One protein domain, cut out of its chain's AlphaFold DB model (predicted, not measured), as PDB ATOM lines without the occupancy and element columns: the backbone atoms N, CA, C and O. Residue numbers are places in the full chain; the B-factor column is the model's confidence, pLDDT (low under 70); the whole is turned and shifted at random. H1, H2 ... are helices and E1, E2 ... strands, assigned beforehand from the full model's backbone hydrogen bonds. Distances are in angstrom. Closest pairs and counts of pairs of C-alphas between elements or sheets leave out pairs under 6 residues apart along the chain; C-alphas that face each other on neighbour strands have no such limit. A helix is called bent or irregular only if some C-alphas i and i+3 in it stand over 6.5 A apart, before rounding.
ATOM      1  N   GLU A   9     316.397 386.553 238.645       96.44
ATOM      2  CA  GLU A   9     317.812 386.586 238.985       96.44
ATOM      3  C   GLU A   9     317.983 386.203 240.458       96.44
ATOM      4  O   GLU A   9     317.133 386.510 241.297       96.44
ATOM      5  N   SER A  10     319.074 385.513 240.769       97.69
ATOM      6  CA  SER A  10     319.505 385.226 242.133       97.69
ATOM      7  C   SER A  10     321.022 385.050 242.160       97.69
ATOM      8  O   SER A  10     321.674 384.880 241.129       97.69
ATOM      9  N   THR A  11     321.589 385.037 243.362       98.12
ATOM     10  CA  THR A  11     322.994 384.703 243.596       98.12
ATOM     11  C   THR A  11     323.132 383.383 244.347       98.12
ATOM     12  O   THR A  11     322.194 382.927 245.008       98.12
ATOM     13  N   GLY A  12     324.305 382.765 244.263       97.69
ATOM     14  CA  GLY A  12     324.661 381.574 245.028       97.69
ATOM     15  C   GLY A  12     326.158 381.488 245.303       97.69
ATOM     16  O   GLY A  12     326.925 382.340 244.862       97.69
ATOM     17  N   HIS A  13     326.573 380.434 245.999       97.88
ATOM     18  CA  HIS A  13     327.987 380.152 246.264       97.88
ATOM     19  C   HIS A  13     328.358 378.771 245.756       97.88
ATOM     20  O   HIS A  13     327.585 377.819 245.897       97.88
ATOM     21  N   VAL A  14     329.535 378.654 245.152       97.69
ATOM     22  CA  VAL A  14     330.017 377.358 244.690       97.69
ATOM     23  C   VAL A  14     330.462 376.496 245.868       97.69
ATOM     24  O   VAL A  14     331.013 376.981 246.852       97.69
ATOM     25  N   LEU A  15     330.224 375.197 245.759       96.81
ATOM     26  CA  LEU A  15     330.721 374.189 246.677       96.81
ATOM     27  C   LEU A  15     331.335 373.058 245.857       96.81
ATOM     28  O   LEU A  15     330.659 372.412 245.051       96.81
ATOM     29  N   TYR A  16     332.624 372.843 246.086       96.56
ATOM     30  CA  TYR A  16     333.376 371.713 245.562       96.56
ATOM     31  C   TYR A  16     333.244 370.538 246.522       96.56
ATOM     32  O   TYR A  16     333.265 370.727 247.739       96.56
ATOM     33  N   ASP A  17     333.117 369.337 245.969       95.56
ATOM     34  CA  ASP A  17     333.128 368.083 246.718       95.56
ATOM     35  C   ASP A  17     332.140 368.081 247.905       95.56
ATOM     36  O   ASP A  17     332.520 367.813 249.053       95.56
ATOM     37  N   PRO A  18     330.847 368.402 247.660       94.00
ATOM     38  CA  PRO A  18     329.839 368.434 248.704       94.00
ATOM     39  C   PRO A  18     329.798 367.107 249.466       94.00
ATOM     40  O   PRO A  18     329.721 366.022 248.892       94.00
ATOM     41  N   GLY A  19     329.832 367.204 250.794       90.31
ATOM     42  CA  GLY A  19     329.822 366.037 251.665       90.31
ATOM     43  C   GLY A  19     331.183 365.376 251.871       90.31
ATOM     44  O   GLY A  19     331.189 364.283 252.436       90.31
ATOM     45  N   LEU A  20     332.304 366.000 251.480       90.00
ATOM     46  CA  LEU A  20     333.653 365.548 251.843       90.00
ATOM     47  C   LEU A  20     333.729 365.166 253.333       90.00
ATOM     48  O   LEU A  20     333.330 365.931 254.212       90.00
ATOM     49  N   GLY A  21     334.204 363.951 253.616       88.00
ATOM     50  CA  GLY A  21     334.248 363.389 254.973       88.00
ATOM     51  C   GLY A  21     332.954 362.706 255.445       88.00
ATOM     52  O   GLY A  21     332.896 362.223 256.576       88.00
ATOM     53  N   THR A  22     331.922 362.613 254.602       90.00
ATOM     54  CA  THR A  22     330.667 361.895 254.891       90.00
ATOM     55  C   THR A  22     330.509 360.646 254.018       90.00
ATOM     56  O   THR A  22     331.192 360.478 253.013       90.00
ATOM     57  N   ARG A  23     329.554 359.768 254.359       86.19
ATOM     58  CA  ARG A  23     329.198 358.599 253.523       86.19
ATOM     59  C   ARG A  23     328.570 358.968 252.175       86.19
ATOM     60  O   ARG A  23     328.473 358.106 251.313       86.19
ATOM     61  N   ALA A  24     328.094 360.202 252.029       81.12
ATOM     62  CA  ALA A  24     327.499 360.709 250.797       81.12
ATOM     63  C   ALA A  24     328.534 361.395 249.888       81.12
ATOM     64  O   ALA A  24     328.144 361.979 248.881       81.12
ATOM     65  N   PHE A  25     329.818 361.362 250.262       89.44
ATOM     66  CA  PHE A  25     330.890 361.945 249.472       89.44
ATOM     67  C   PHE A  25     331.071 361.194 248.152       89.44
ATOM     68  O   PHE A  25     331.283 359.981 248.143       89.44
ATOM     69  N   ASP A  26     331.047 361.950 247.063       90.06
ATOM     70  CA  ASP A  26     331.459 361.527 245.731       90.06
ATOM     71  C   ASP A  26     332.361 362.644 245.176       90.06
ATOM     72  O   ASP A  26     331.939 363.807 245.197       90.06
ATOM     73  N   PRO A  27     333.615 362.358 244.775       94.50
ATOM     74  CA  PRO A  27     334.550 363.395 244.358       94.50
ATOM     75  C   PRO A  27     334.165 364.012 243.013       94.50
ATOM     76  O   PRO A  27     333.402 363.450 242.227       94.50
ATOM     77  N   TRP A  28     334.771 365.157 242.717       95.81
ATOM     78  CA  TRP A  28     334.650 365.874 241.452       95.81
ATOM     79  C   TRP A  28     333.238 366.383 241.164       95.81
ATOM     80  O   TRP A  28     332.787 366.474 240.016       95.81
ATOM     81  N   TRP A  29     332.534 366.755 242.229       96.19
ATOM     82  CA  TRP A  29     331.266 367.462 242.151       96.19
ATOM     83  C   TRP A  29     331.480 368.950 242.391       96.19
ATOM     84  O   TRP A  29     332.099 369.354 243.369       96.19
ATOM     85  N   LEU A  30     330.929 369.770 241.500       96.50
ATOM     86  CA  LEU A  30     330.849 371.214 241.680       96.50
ATOM     87  C   LEU A  30     329.387 371.608 241.579       96.50
ATOM     88  O   LEU A  30     328.746 371.376 240.548       96.50
ATOM     89  N   ILE A  31     328.863 372.202 242.642       97.06
ATOM     90  CA  ILE A  31     327.491 372.696 242.697       97.06
ATOM     91  C   ILE A  31     327.489 374.187 243.026       97.06
ATOM     92  O   ILE A  31     328.356 374.659 243.748       97.06
ATOM     93  N   LEU A  32     326.506 374.919 242.520       97.88
ATOM     94  CA  LEU A  32     326.151 376.243 243.014       97.88
ATOM     95  C   LEU A  32     325.025 376.062 244.031       97.88
ATOM     96  O   LEU A  32     323.941 375.631 243.645       97.88
ATOM     97  N   LEU A  33     325.274 376.353 245.304       97.94
ATOM     98  CA  LEU A  33     324.238 376.395 246.334       97.94
ATOM     99  C   LEU A  33     323.345 377.615 246.111       97.94
ATOM    100  O   LEU A  33     323.840 378.730 245.943       97.94
ATOM    101  N   CYS A  34     322.034 377.395 246.124       97.06
ATOM    102  CA  CYS A  34     321.018 378.407 245.848       97.06
ATOM    103  C   CYS A  34     320.142 378.661 247.079       97.06
ATOM    104  O   CYS A  34     320.055 377.825 247.984       97.06
ATOM    105  N   ASP A  35     319.431 379.788 247.078       96.25
ATOM    106  CA  ASP A  35     318.454 380.106 248.117       96.25
ATOM    107  C   ASP A  35     317.336 379.043 248.179       96.25
ATOM    108  O   ASP A  35     316.737 378.650 247.170       96.25
ATOM    109  N   ARG A  36     317.039 378.580 249.398       95.31
ATOM    110  CA  ARG A  36     315.935 377.661 249.701       95.31
ATOM    111  C   ARG A  36     314.579 378.257 249.349       95.31
ATOM    112  O   ARG A  36     313.724 377.501 248.891       95.31
ATOM    113  N   GLY A  37     314.409 379.571 249.473       96.38
ATOM    114  CA  GLY A  37     313.162 380.264 249.165       96.38
ATOM    115  C   GLY A  37     312.657 380.004 247.744       96.38
ATOM    116  O   GLY A  37     311.450 379.880 247.548       96.38
ATOM    117  N   ILE A  38     313.559 379.820 246.770       96.25
ATOM    118  CA  ILE A  38     313.185 379.481 245.388       96.25
ATOM    119  C   ILE A  38     312.484 378.118 245.363       96.25
ATOM    120  O   ILE A  38     311.365 377.992 244.869       96.25
ATOM    121  N   VAL A  39     313.118 377.088 245.929       95.88
ATOM    122  CA  VAL A  39     312.551 375.733 245.948       95.88
ATOM    123  C   VAL A  39     311.264 375.683 246.763       95.88
ATOM    124  O   VAL A  39     310.301 375.067 246.316       95.88
ATOM    125  N   ASP A  40     311.219 376.356 247.912       95.50
ATOM    126  CA  ASP A  40     310.043 376.369 248.782       95.50
ATOM    127  C   ASP A  40     308.842 377.039 248.098       95.50
ATOM    128  O   ASP A  40     307.734 376.496 248.134       95.50
ATOM    129  N   TYR A  41     309.058 378.164 247.408       96.12
ATOM    130  CA  TYR A  41     308.021 378.843 246.631       96.12
ATOM    131  C   TYR A  41     307.446 377.936 245.540       96.12
ATOM    132  O   TYR A  41     306.229 377.759 245.455       96.12
ATOM    133  N   TYR A  42     308.302 377.321 244.723       95.25
ATOM    134  CA  TYR A  42     307.826 376.481 243.626       95.25
ATOM    135  C   TYR A  42     307.234 375.158 244.112       95.25
ATOM    136  O   TYR A  42     306.272 374.678 243.519       95.25
ATOM    137  N   ALA A  43     307.748 374.572 245.196       93.38
ATOM    138  CA  ALA A  43     307.144 373.394 245.809       93.38
ATOM    139  C   ALA A  43     305.736 373.706 246.338       93.38
ATOM    140  O   ALA A  43     304.807 372.936 246.094       93.38
ATOM    141  N   TRP A  44     305.560 374.855 247.001       94.38
ATOM    142  CA  TRP A  44     304.242 375.347 247.394       94.38
ATOM    143  C   TRP A  44     303.336 375.557 246.176       94.38
ATOM    144  O   TRP A  44     302.215 375.053 246.167       94.38
ATOM    145  N   LEU A  45     303.821 376.241 245.134       92.81
ATOM    146  CA  LEU A  45     303.055 376.524 243.919       92.81
ATOM    147  C   LEU A  45     302.588 375.231 243.243       92.81
ATOM    148  O   LEU A  45     301.404 375.074 242.965       92.81
ATOM    149  N   LEU A  46     303.495 374.277 243.033       90.38
ATOM    150  CA  LEU A  46     303.199 372.981 242.424       90.38
ATOM    151  C   LEU A  46     302.161 372.193 243.220       90.38
ATOM    152  O   LEU A  46     301.239 371.627 242.631       90.38
ATOM    153  N   LEU A  47     302.244 372.231 244.551       89.75
ATOM    154  CA  LEU A  47     301.255 371.598 245.415       89.75
ATOM    155  C   LEU A  47     299.853 372.193 245.209       89.75
ATOM    156  O   LEU A  47     298.874 371.450 245.215       89.75
ATOM    157  N   ARG A  48     299.732 373.505 244.951       88.62
ATOM    158  CA  ARG A  48     298.442 374.147 244.615       88.62
ATOM    159  C   ARG A  48     297.841 373.643 243.303       88.62
ATOM    160  O   ARG A  48     296.627 373.722 243.143       88.62
ATOM    161  N   TYR A  49     298.671 373.114 242.410       85.62
ATOM    162  CA  TYR A  49     298.261 372.476 241.158       85.62
ATOM    163  C   TYR A  49     298.170 370.943 241.265       85.62
ATOM    164  O   TYR A  49     298.000 370.271 240.252       85.62
ATOM    165  N   GLY A  50     298.280 370.372 242.470       84.62
ATOM    166  CA  GLY A  50     298.204 368.923 242.687       84.62
ATOM    167  C   GLY A  50     299.493 368.159 242.365       84.62
ATOM    168  O   GLY A  50     299.498 366.930 242.388       84.62
ATOM    169  N   ILE A  51     300.606 368.849 242.099       86.12
ATOM    170  CA  ILE A  51     301.916 368.222 241.893       86.12
ATOM    171  C   ILE A  51     302.682 368.203 243.215       86.12
ATOM    172  O   ILE A  51     303.276 369.195 243.636       86.12
ATOM    173  N   ALA A  52     302.694 367.045 243.868       90.25
ATOM    174  CA  ALA A  52     303.462 366.834 245.088       90.25
ATOM    175  C   ALA A  52     304.914 366.426 244.787       90.25
ATOM    176  O   ALA A  52     305.181 365.564 243.939       90.25
ATOM    177  N   LEU A  53     305.853 367.004 245.542       91.06
ATOM    178  CA  LEU A  53     307.282 366.705 245.470       91.06
ATOM    179  C   LEU A  53     307.780 366.067 246.772       91.06
ATOM    180  O   LEU A  53     307.398 366.469 247.871       91.06
ATOM    181  N   HIS A  54     308.691 365.105 246.661       90.12
ATOM    182  CA  HIS A  54     309.543 364.702 247.773       90.12
ATOM    183  C   HIS A  54     310.566 365.798 248.090       90.12
ATOM    184  O   HIS A  54     310.943 366.581 247.214       90.12
ATOM    185  N   LYS A  55     311.067 365.800 249.335       74.62
ATOM    186  CA  LYS A  55     312.173 366.674 249.754       74.62
ATOM    187  C   LYS A  55     313.345 366.566 248.770       74.62
ATOM    188  O   LYS A  55     313.682 365.472 248.321       74.62
ATOM    189  N   GLY A  56     313.920 367.723 248.438       74.56
ATOM    190  CA  GLY A  56     315.025 367.851 247.491       74.56
ATOM    191  C   GLY A  56     316.348 367.262 247.994       74.56
ATOM    192  O   GLY A  56     316.397 366.526 248.977       74.56
ATOM    193  N   SER A  57     317.434 367.607 247.301       80.69
ATOM    194  CA  SER A  57     318.792 367.123 247.582       80.69
ATOM    195  C   SER A  57     319.217 367.260 249.050       80.69
ATOM    196  O   SER A  57     318.912 368.254 249.716       80.69
ATOM    197  N   THR A  58     320.007 366.291 249.517       83.06
ATOM    198  CA  THR A  58     320.655 366.282 250.838       83.06
ATOM    199  C   THR A  58     321.617 367.451 251.040       83.06
ATOM    200  O   THR A  58     321.819 367.871 252.173       83.06
ATOM    201  N   PHE A  59     322.168 368.007 249.958       86.69
ATOM    202  CA  PHE A  59     323.071 369.164 249.995       86.69
ATOM    203  C   PHE A  59     322.341 370.512 249.925       86.69
ATOM    204  O   PHE A  59     322.976 371.559 249.937       86.69
ATOM    205  N   GLY A  60     321.006 370.499 249.863       92.06
ATOM    206  CA  GLY A  60     320.199 371.699 249.681       92.06
ATOM    207  C   GLY A  60     319.902 372.029 248.211       92.06
ATOM    208  O   GLY A  60     320.240 371.252 247.310       92.06
ATOM    209  N   PRO A  61     319.197 373.147 247.964       95.75
ATOM    210  CA  PRO A  61     318.906 373.654 246.628       95.75
ATOM    211  C   PRO A  61     320.209 373.966 245.921       95.75
ATOM    212  O   PRO A  61     321.056 374.672 246.467       95.75
ATOM    213  N   HIS A  62     320.380 373.432 244.722       97.38
ATOM    214  CA  HIS A  62     321.611 373.660 243.999       97.38
ATOM    215  C   HIS A  62     321.449 373.469 242.499       97.38
ATOM    216  O   HIS A  62     320.565 372.750 242.024       97.38
ATOM    217  N   VAL A  63     322.381 374.073 241.774       96.75
ATOM    218  CA  VAL A  63     322.609 373.849 240.353       96.75
ATOM    219  C   VAL A  63     323.892 373.044 240.204       96.75
ATOM    220  O   VAL A  63     324.952 373.461 240.660       96.75
ATOM    221  N   SER A  64     323.828 371.867 239.582       95.19
ATOM    222  CA  SER A  64     325.041 371.079 239.338       95.19
ATOM    223  C   SER A  64     325.834 371.641 238.155       95.19
ATOM    224  O   SER A  64     325.351 371.643 237.016       95.19
ATOM    225  N   VAL A  65     327.076 372.036 238.413       95.06
ATOM    226  CA  VAL A  65     328.016 372.581 237.426       95.06
ATOM    227  C   VAL A  65     328.874 371.461 236.841       95.06
ATOM    228  O   VAL A  65     328.960 371.340 235.620       95.06
ATOM    229  N   VAL A  66     329.440 370.598 237.693       94.56
ATOM    230  CA  VAL A  66     330.206 369.383 237.342       94.56
ATOM    231  C   VAL A  66     329.637 368.208 238.140       94.56
ATOM    232  O   VAL A  66     329.240 368.384 239.290       94.56
ATOM    233  N   LYS A  67     329.537 367.029 237.515       93.12
ATOM    234  CA  LYS A  67     328.838 365.853 238.062       93.12
ATOM    235  C   LYS A  67     329.753 364.625 238.090       93.12
ATOM    236  O   LYS A  67     329.640 363.785 237.202       93.12
ATOM    237  N   GLY A  68     330.653 364.549 239.069       93.75
ATOM    238  CA  GLY A  68     331.498 363.371 239.304       93.75
ATOM    239  C   GLY A  68     332.533 363.101 238.210       93.75
ATOM    240  O   GLY A  68     332.919 361.956 237.992       93.75
ATOM    241  N   ILE A  69     332.943 364.138 237.472       94.06
ATOM    242  CA  ILE A  69     333.941 364.022 236.402       94.06
ATOM    243  C   ILE A  69     335.156 364.833 236.814       94.06
ATOM    244  O   ILE A  69     335.043 366.040 237.030       94.06
ATOM    245  N   GLU A  70     336.303 364.166 236.892       95.88
ATOM    246  CA  GLU A  70     337.574 364.806 237.204       95.88
ATOM    247  C   GLU A  70     337.891 365.924 236.188       95.88
ATOM    248  O   GLU A  70     337.787 365.694 234.978       95.88
ATOM    249  N   PRO A  71     338.239 367.143 236.646       95.69
ATOM    250  CA  PRO A  71     338.533 368.260 235.756       95.69
ATOM    251  C   PRO A  71     339.852 368.033 234.996       95.69
ATOM    252  O   PRO A  71     340.847 367.639 235.612       95.69
ATOM    253  N   PRO A  72     339.907 368.340 233.686       96.25
ATOM    254  CA  PRO A  72     341.160 368.326 232.928       96.25
ATOM    255  C   PRO A  72     342.245 369.256 233.489       96.25
ATOM    256  O   PRO A  72     343.423 368.911 233.436       96.25
ATOM    257  N   VAL A  73     341.860 370.404 234.058       96.38
ATOM    258  CA  VAL A  73     342.772 371.345 234.732       96.38
ATOM    259  C   VAL A  73     342.562 371.252 236.245       96.38
ATOM    260  O   VAL A  73     341.778 372.002 236.834       96.38
ATOM    261  N   ARG A  74     343.244 370.296 236.886       95.50
ATOM    262  CA  ARG A  74     343.084 369.989 238.322       95.50
ATOM    263  C   ARG A  74     343.530 371.129 239.231       95.50
ATOM    264  O   ARG A  74     342.971 371.304 240.307       95.50
ATOM    265  N   GLU A  75     344.492 371.932 238.791       96.50
ATOM    266  CA  GLU A  75     345.029 373.078 239.530       96.50
ATOM    267  C   GLU A  75     343.984 374.187 239.720       96.50
ATOM    268  O   GLU A  75     344.128 375.024 240.606       96.50
ATOM    269  N   SER A  76     342.923 374.187 238.903       95.12
ATOM    270  CA  SER A  76     341.792 375.112 239.027       95.12
ATOM    271  C   SER A  76     340.675 374.584 239.942       95.12
ATOM    272  O   SER A  76     339.674 375.274 240.151       95.12
ATOM    273  N   TRP A  77     340.801 373.365 240.481       97.31
ATOM    274  CA  TRP A  77     339.824 372.808 241.417       97.31
ATOM    275  C   TRP A  77     339.877 373.540 242.762       97.31
ATOM    276  O   TRP A  77     340.953 373.779 243.305       97.31
ATOM    277  N   GLY A  78     338.712 373.893 243.311       95.56
ATOM    278  CA  GLY A  78     338.615 374.671 244.550       95.56
ATOM    279  C   GLY A  78     338.757 376.189 244.381       95.56
ATOM    280  O   GLY A  78     338.829 376.895 245.383       95.56
ATOM    281  N   TYR A  79     338.789 376.705 243.146       96.00
ATOM    282  CA  TYR A  79     338.733 378.146 242.889       96.00
ATOM    283  C   TYR A  79     337.416 378.753 243.401       96.00
ATOM    284  O   TYR A  79     336.338 378.330 242.989       96.00
ATOM    285  N   ASP A  80     337.502 379.772 244.256       95.38
ATOM    286  CA  ASP A  80     336.337 380.507 244.749       95.38
ATOM    287  C   ASP A  80     336.131 381.808 243.944       95.38
ATOM    288  O   ASP A  80     336.922 382.745 244.085       95.38
ATOM    289  N   PRO A  81     335.097 381.892 243.084       94.94
ATOM    290  CA  PRO A  81     334.730 383.110 242.364       94.94
ATOM    291  C   PRO A  81     334.048 384.163 243.259       94.94
ATOM    292  O   PRO A  81     333.827 385.280 242.798       94.94
ATOM    293  N   GLY A  82     333.681 383.829 244.504       97.38
ATOM    294  CA  GLY A  82     332.752 384.612 245.313       97.38
ATOM    295  C   GLY A  82     331.280 384.306 244.982       97.38
ATOM    296  O   GLY A  82     330.957 383.206 244.523       97.38
ATOM    297  N   PRO A  83     330.349 385.238 245.264       98.00
ATOM    298  CA  PRO A  83     328.952 385.099 244.859       98.00
ATOM    299  C   PRO A  83     328.828 385.016 243.334       98.00
ATOM    300  O   PRO A  83     329.362 385.869 242.634       98.00
ATOM    301  N   VAL A  84     328.086 384.024 242.844       97.56
ATOM    302  CA  VAL A  84     327.835 383.813 241.412       97.56
ATOM    303  C   VAL A  84     326.401 384.182 241.065       97.56
ATOM    304  O   VAL A  84     325.467 383.677 241.699       97.56
ATOM    305  N   THR A  85     326.219 385.004 240.031       97.06
ATOM    306  CA  THR A  85     324.897 385.374 239.513       97.06
ATOM    307  C   THR A  85     324.362 384.297 238.577       97.06
ATOM    308  O   THR A  85     325.073 383.739 237.731       97.06
ATOM    309  N   PHE A  86     323.076 383.993 238.704       95.88
ATOM    310  CA  PHE A  86     322.369 383.129 237.772       95.88
ATOM    311  C   PHE A  86     320.944 383.617 237.546       95.88
ATOM    312  O   PHE A  86     320.306 384.190 238.428       95.88
ATOM    313  N   HIS A  87     320.432 383.316 236.360       95.50
ATOM    314  CA  HIS A  87     319.052 383.565 235.991       95.50
ATOM    315  C   HIS A  87     318.309 382.243 235.848       95.50
ATOM    316  O   HIS A  87     318.888 381.234 235.439       95.50
ATOM    317  N   TYR A  88     317.026 382.227 236.187       95.00
ATOM    318  CA  TYR A  88     316.205 381.023 236.116       95.00
ATOM    319  C   TYR A  88     314.846 381.290 235.469       95.00
ATOM    320  O   TYR A  88     314.300 382.394 235.537       95.00
ATOM    321  N   SER A  89     314.319 380.264 234.802       92.06
ATOM    322  CA  SER A  89     313.016 380.318 234.145       92.06
ATOM    323  C   SER A  89     311.888 380.428 235.172       92.06
ATOM    324  O   SER A  89     312.000 379.973 236.309       92.06
ATOM    325  N   ASN A  90     310.753 380.980 234.753       89.75
ATOM    326  CA  ASN A  90     309.482 380.859 235.476       89.75
ATOM    327  C   ASN A  90     308.662 379.630 235.037       89.75
ATOM    328  O   ASN A  90     307.608 379.336 235.601       89.75
ATOM    329  N   VAL A  91     309.131 378.911 234.015       90.56
ATOM    330  CA  VAL A  91     308.495 377.701 233.488       90.56
ATOM    331  C   VAL A  91     309.061 376.481 234.206       90.56
ATOM    332  O   VAL A  91     310.246 376.172 234.063       90.56
ATOM    333  N   VAL A  92     308.206 375.777 234.954       91.88
ATOM    334  CA  VAL A  92     308.560 374.500 235.587       91.88
ATOM    335  C   VAL A  92     308.529 373.383 234.554       91.88
ATOM    336  O   VAL A  92     307.514 373.144 233.903       91.88
ATOM    337  N   ARG A  93     309.634 372.648 234.461       89.19
ATOM    338  CA  ARG A  93     309.747 371.436 233.659       89.19
ATOM    339  C   ARG A  93     309.630 370.191 234.516       89.19
ATOM    340  O   ARG A  93     310.126 370.148 235.639       89.19
ATOM    341  N   TRP A  94     309.005 369.163 233.957       88.25
ATOM    342  CA  TRP A  94     308.909 367.835 234.569       88.25
ATOM    343  C   TRP A  94     308.850 366.695 233.551       88.25
ATOM    344  O   TRP A  94     308.480 365.567 233.871       88.25
ATOM    345  N   ASP A  95     309.177 366.980 232.295       82.88
ATOM    346  CA  ASP A  95     308.965 366.099 231.142       82.88
ATOM    347  C   ASP A  95     309.807 364.808 231.169       82.88
ATOM    348  O   ASP A  95     309.553 363.887 230.401       82.88
ATOM    349  N   ASN A  96     310.755 364.680 232.106       82.44
ATOM    350  CA  ASN A  96     311.460 363.417 232.356       82.44
ATOM    351  C   ASN A  96     310.649 362.415 233.208       82.44
ATOM    352  O   ASN A  96     311.136 361.319 233.497       82.44
ATOM    353  N   GLY A  97     309.459 362.808 233.679       81.56
ATOM    354  CA  GLY A  97     308.542 361.985 234.468       81.56
ATOM    355  C   GLY A  97     309.026 361.622 235.877       81.56
ATOM    356  O   GLY A  97     308.389 360.795 236.535       81.56
ATOM    357  N   ARG A  98     310.142 362.194 236.351       87.31
ATOM    358  CA  ARG A  98     310.781 361.864 237.642       87.31
ATOM    359  C   ARG A  98     311.032 363.072 238.539       87.31
ATOM    360  O   ARG A  98     310.910 362.942 239.753       87.31
ATOM    361  N   HIS A  99     311.397 364.217 237.980       90.69
ATOM    362  CA  HIS A  99     311.769 365.414 238.735       90.69
ATOM    363  C   HIS A  99     311.006 366.625 238.220       90.69
ATOM    364  O   HIS A  99     310.644 366.648 237.051       90.69
ATOM    365  N   ALA A 100     310.823 367.626 239.074       92.38
ATOM    366  CA  ALA A 100     310.453 368.975 238.667       92.38
ATOM    367  C   ALA A 100     311.682 369.890 238.780       92.38
ATOM    368  O   ALA A 100     312.434 369.792 239.757       92.38
ATOM    369  N   TRP A 101     311.910 370.756 237.795       94.69
ATOM    370  CA  TRP A 101     313.054 371.669 237.771       94.69
ATOM    371  C   TRP A 101     312.757 372.974 237.031       94.69
ATOM    372  O   TRP A 101     311.794 373.070 236.272       94.69
ATOM    373  N   LEU A 102     313.619 373.961 237.262       94.06
ATOM    374  CA  LEU A 102     313.698 375.202 236.495       94.06
ATOM    375  C   LEU A 102     314.958 375.168 235.639       94.06
ATOM    376  O   LEU A 102     315.997 374.665 236.087       94.06
ATOM    377  N   ASP A 103     314.867 375.702 234.426       93.38
ATOM    378  CA  ASP A 103     316.041 375.900 233.587       93.38
ATOM    379  C   ASP A 103     316.821 377.109 234.119       93.38
ATOM    380  O   ASP A 103     316.239 378.104 234.552       93.38
ATOM    381  N   VAL A 104     318.148 377.006 234.115       94.75
ATOM    382  CA  VAL A 104     319.059 378.017 234.661       94.75
ATOM    383  C   VAL A 104     320.075 378.431 233.609       94.75
ATOM    384  O   VAL A 104     320.654 377.577 232.934       94.75
ATOM    385  N   TRP A 105     320.342 379.730 233.540       92.88
ATOM    386  CA  TRP A 105     321.383 380.339 232.726       92.88
ATOM    387  C   TRP A 105     322.363 381.122 233.602       92.88
ATOM    388  O   TRP A 105     321.961 381.855 234.503       92.88
ATOM    389  N   SER A 106     323.662 380.957 233.355       93.00
ATOM    390  CA  SER A 106     324.710 381.728 234.032       93.00
ATOM    391  C   SER A 106     326.002 381.706 233.204       93.00
ATOM    392  O   SER A 106     326.594 380.631 233.033       93.00
ATOM    393  N   PRO A 107     326.454 382.863 232.684       91.75
ATOM    394  CA  PRO A 107     327.764 383.001 232.048       91.75
ATOM    395  C   PRO A 107     328.903 382.643 232.999       91.75
ATOM    396  O   PRO A 107     329.807 381.907 232.619       91.75
ATOM    397  N   GLU A 108     328.807 383.075 234.256       93.69
ATOM    398  CA  GLU A 108     329.815 382.822 235.286       93.69
ATOM    399  C   GLU A 108     330.022 381.317 235.522       93.69
ATOM    400  O   GLU A 108     331.153 380.832 235.531       93.69
ATOM    401  N   LEU A 109     328.942 380.527 235.612       94.25
ATOM    402  CA  LEU A 109     329.058 379.066 235.731       94.25
ATOM    403  C   LEU A 109     329.691 378.413 234.495       94.25
ATOM    404  O   LEU A 109     330.373 377.389 234.612       94.25
ATOM    405  N   ALA A 110     329.464 378.971 233.306       91.44
ATOM    406  CA  ALA A 110     330.107 378.483 232.095       91.44
ATOM    407  C   ALA A 110     331.603 378.825 232.062       91.44
ATOM    408  O   ALA A 110     332.400 377.969 231.680       91.44
ATOM    409  N   GLU A 111     331.995 380.009 232.535       92.06
ATOM    410  CA  GLU A 111     333.401 380.380 232.716       92.06
ATOM    411  C   GLU A 111     334.102 379.477 233.736       92.06
ATOM    412  O   GLU A 111     335.216 379.020 233.484       92.06
ATOM    413  N   LEU A 112     333.442 379.139 234.850       93.38
ATOM    414  CA  LEU A 112     333.954 378.158 235.814       93.38
ATOM    415  C   LEU A 112     334.219 376.798 235.161       93.38
ATOM    416  O   LEU A 112     335.277 376.210 235.373       93.38
ATOM    417  N   ARG A 113     333.296 376.302 234.328       93.06
ATOM    418  CA  ARG A 113     333.516 375.052 233.580       93.06
ATOM    419  C   ARG A 113     334.688 375.159 232.604       93.06
ATOM    420  O   ARG A 113     335.467 374.213 232.516       93.06
ATOM    421  N   ALA A 114     334.817 376.286 231.908       92.31
ATOM    422  CA  ALA A 114     335.915 376.523 230.979       92.31
ATOM    423  C   ALA A 114     337.274 376.555 231.699       92.31
ATOM    424  O   ALA A 114     338.221 375.922 231.241       92.31
ATOM    425  N   ARG A 115     337.363 377.201 232.871       93.00
ATOM    426  CA  ARG A 115     338.579 377.213 233.712       93.00
ATOM    427  C   ARG A 115     339.017 375.818 234.144       93.00
ATOM    428  O   ARG A 115     340.207 375.545 234.212       93.00
ATOM    429  N   LEU A 116     338.059 374.931 234.402       94.94
ATOM    430  CA  LEU A 116     338.325 373.532 234.742       94.94
ATOM    431  C   LEU A 116     338.768 372.684 233.535       94.94
ATOM    432  O   LEU A 116     339.079 371.508 233.710       94.94
ATOM    433  N   GLY A 117     338.806 373.256 232.327       93.62
ATOM    434  CA  GLY A 117     339.206 372.576 231.096       93.62
ATOM    435  C   GLY A 117     338.108 371.725 230.464       93.62
ATOM    436  O   GLY A 117     338.401 370.861 229.643       93.62
ATOM    437  N   PHE A 118     336.839 371.917 230.842       89.56
ATOM    438  CA  PHE A 118     335.737 371.242 230.157       89.56
ATOM    439  C   PHE A 118     335.433 371.946 228.829       89.56
ATOM    440  O   PHE A 118     334.658 372.902 228.794       89.56
ATOM    441  N   ASP A 119     336.025 371.442 227.745       66.12
ATOM    442  CA  ASP A 119     335.835 371.951 226.384       66.12
ATOM    443  C   ASP A 119     334.403 371.725 225.860       66.12
ATOM    444  O   ASP A 119     333.791 370.673 226.067       66.12
ATOM    445  N   GLY A 120     333.859 372.719 225.148       63.44
ATOM    446  CA  GLY A 120     332.576 372.632 224.444       63.44
ATOM    447  C   GLY A 120     331.902 373.988 224.229       63.44
ATOM    448  O   GLY A 120     332.297 374.993 224.820       63.44
ATOM    449  N   ALA A 121     330.848 374.017 223.401       51.84
ATOM    450  CA  ALA A 121     329.936 375.161 223.369       51.84
ATOM    451  C   ALA A 121     329.467 375.446 224.807       51.84
ATOM    452  O   ALA A 121     329.183 374.480 225.529       51.84
ATOM    453  N   PRO A 122     329.401 376.720 225.243       56.28
ATOM    454  CA  PRO A 122     329.071 377.043 226.619       56.28
ATOM    455  C   PRO A 122     327.806 376.289 227.018       56.28
ATOM    456  O   PRO A 122     326.776 376.383 226.346       56.28
ATOM    457  N   LYS A 123     327.883 375.480 228.080       62.62
ATOM    458  CA  LYS A 123     326.686 374.850 228.632       62.62
ATOM    459  C   LYS A 123     325.870 375.970 229.263       62.62
ATOM    460  O   LYS A 123     326.055 376.296 230.424       62.62
ATOM    461  N   MET A 124     325.019 376.589 228.456       62.81
ATOM    462  CA  MET A 124     324.195 377.727 228.857       62.81
ATOM    463  C   MET A 124     322.934 377.287 229.596       62.81
ATOM    464  O   MET A 124     322.272 378.117 230.203       62.81
ATOM    465  N   SER A 125     322.601 375.993 229.550       72.75
ATOM    466  CA  SER A 125     321.447 375.421 230.234       72.75
ATOM    467  C   SER A 125     321.912 374.502 231.360       72.75
ATOM    468  O   SER A 125     322.451 373.407 231.151       72.75
ATOM    469  N   PHE A 126     321.717 374.988 232.576       92.75
ATOM    470  CA  PHE A 126     321.760 374.216 233.803       92.75
ATOM    471  C   PHE A 126     320.336 374.005 234.322       92.75
ATOM    472  O   PHE A 126     319.365 374.441 233.707       92.75
ATOM    473  N   HIS A 127     320.203 373.324 235.457       93.69
ATOM    474  CA  HIS A 127     318.906 373.140 236.092       93.69
ATOM    475  C   HIS A 127     318.979 373.258 237.608       93.69
ATOM    476  O   HIS A 127     319.906 372.738 238.233       93.69
ATOM    477  N   LEU A 128     317.959 373.891 238.184       95.56
ATOM    478  CA  LEU A 128     317.683 373.876 239.614       95.56
ATOM    479  C   LEU A 128     316.551 372.882 239.862       95.56
ATOM    480  O   LEU A 128     315.405 373.113 239.479       95.56
ATOM    481  N   THR A 129     316.874 371.744 240.476       95.31
ATOM    482  CA  THR A 129     315.857 370.739 240.810       95.31
ATOM    483  C   THR A 129     315.041 371.201 242.012       95.31
ATOM    484  O   THR A 129     315.590 371.456 243.082       95.31
ATOM    485  N   LEU A 130     313.723 371.245 241.836       94.81
ATOM    486  CA  LEU A 130     312.757 371.578 242.881       94.81
ATOM    487  C   LEU A 130     312.489 370.366 243.778       94.81
ATOM    488  O   LEU A 130     312.365 370.479 244.994       94.81
ATOM    489  N   GLY A 131     312.442 369.177 243.177       93.31
ATOM    490  CA  GLY A 131     312.250 367.924 243.891       93.31
ATOM    491  C   GLY A 131     311.938 366.761 242.959       93.31
ATOM    492  O   GLY A 131     311.771 366.918 241.747       93.31
ATOM    493  N   ARG A 132     311.864 365.566 243.543       92.50
ATOM    494  CA  ARG A 132     311.396 364.358 242.856       92.50
ATOM    495  C   ARG A 132     309.872 364.301 242.932       92.50
ATOM    496  O   ARG A 132     309.324 364.509 244.008       92.50
ATOM    497  N   LEU A 133     309.202 363.980 241.831       90.12
ATOM    498  CA  LEU A 133     307.749 363.802 241.813       90.12
ATOM    499  C   LEU A 133     307.343 362.637 242.733       90.12
ATOM    500  O   LEU A 133     307.971 361.574 242.690       90.12
ATOM    501  N   VAL A 134     306.296 362.824 243.543       87.75
ATOM    502  CA  VAL A 134     305.717 361.741 244.367       87.75
ATOM    503  C   VAL A 134     305.052 360.686 243.482       87.75
ATOM    504  O   VAL A 134     305.244 359.486 243.680       87.75
TER     505      VAL A 134
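Overview. This is residues 9 to 134 of the 151 residues of an uncharacterized protein of Gemmata obscuriglobus (UniProt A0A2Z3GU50). Picture a small barrel, nearly closed: one six-stranded sheet curls round until its edge strands E3 and E6 come together, with H1 toward one end of the long axis and H2 toward the other. E4 bends to form the hinge between two leaves, E3 E2 E1 and E5 E6. The printed part has 126 residues with two named helices and six named strands, in the order E1 E2 H1 E3 E4 E5 H2 E6; the class is mixed, helices and strands, and the antiparallel sheet runs E3 E2 E1 E4 E5 E6. The whole is compact, with a radius of gyration of the C-alphas of 14.8 A and spans of 47 by 33 by 25 A.

Arrangement. Begin with the folded sheet, one sheet bent back on itself: E3, residues 62 to 67, E2, residues 29 to 33, and E1, residues 9 to 16, face E5, residues 99 to 105, and E6, residues 126 to 133, with E4, residues 83 to 93, as the hinge. Look at the two edges: E3 and E6 touch, the closest C-alphas being those of Val 63 and Leu 128, 5.0 A apart. Between the antiparallel neighbours E3 and E2, N 63 and O 32 are within hydrogen-bond range at 2.9 A. In the hairpin E1 and E2, N 15 and O 31 are 2.8 A apart. Pairing is staggered: E1 pairs with E4 over its residues 9 to 13, with N 10 and O 86 within hydrogen-bond range at 3.0 A, and with E2 over its residues 13 to 16. E4 bends by 76 degrees at residue 90; in the hairpin E4 and E5, N 89 and O 103 are 2.9 A apart. For E5 and E6, N 102 and O 128 are 3.0 A apart. H1, residues 36 to 48, is on the sheet at a height of 9.3 A, over E5 and E6; it touches E6, closest at the C-alphas of Val 39 and Leu 130, 5.2 A. H2, residues 107 to 115, is on the opposite face at 9.2 A, over E2; it touches E4, closest at the C-alphas of Val 84 and Glu 108, 6.5 A. H1 and H2 are apart. In both helices every O i to N i+4 pair is within hydrogen-bond range.

Along the chain. Find C-alpha 9 at (317.812, 386.586, 238.985); from there E1 runs 22.5 A. E4 is 26.1 A long, E6 19.2 A, E5 18.7 A, E3 12.2 A and E2 12.1 A. H1 begins at C-alpha 36 at (315.935, 377.661, 249.701) and runs 18.6 A; H2 runs 12.4 A. E6 ends at C-alpha 133, (307.749, 363.802, 241.813).

Size, cuts and confidence. The farthest C-alphas are those of Gly 50 and Glu 75, 47.1 A apart. The printed part has no cut. Look for the long links at E1 to E2, H1 to E3 and E3 to E4. Mean pLDDT of the printed part is 91.0; residues 119 to 124 are under 70.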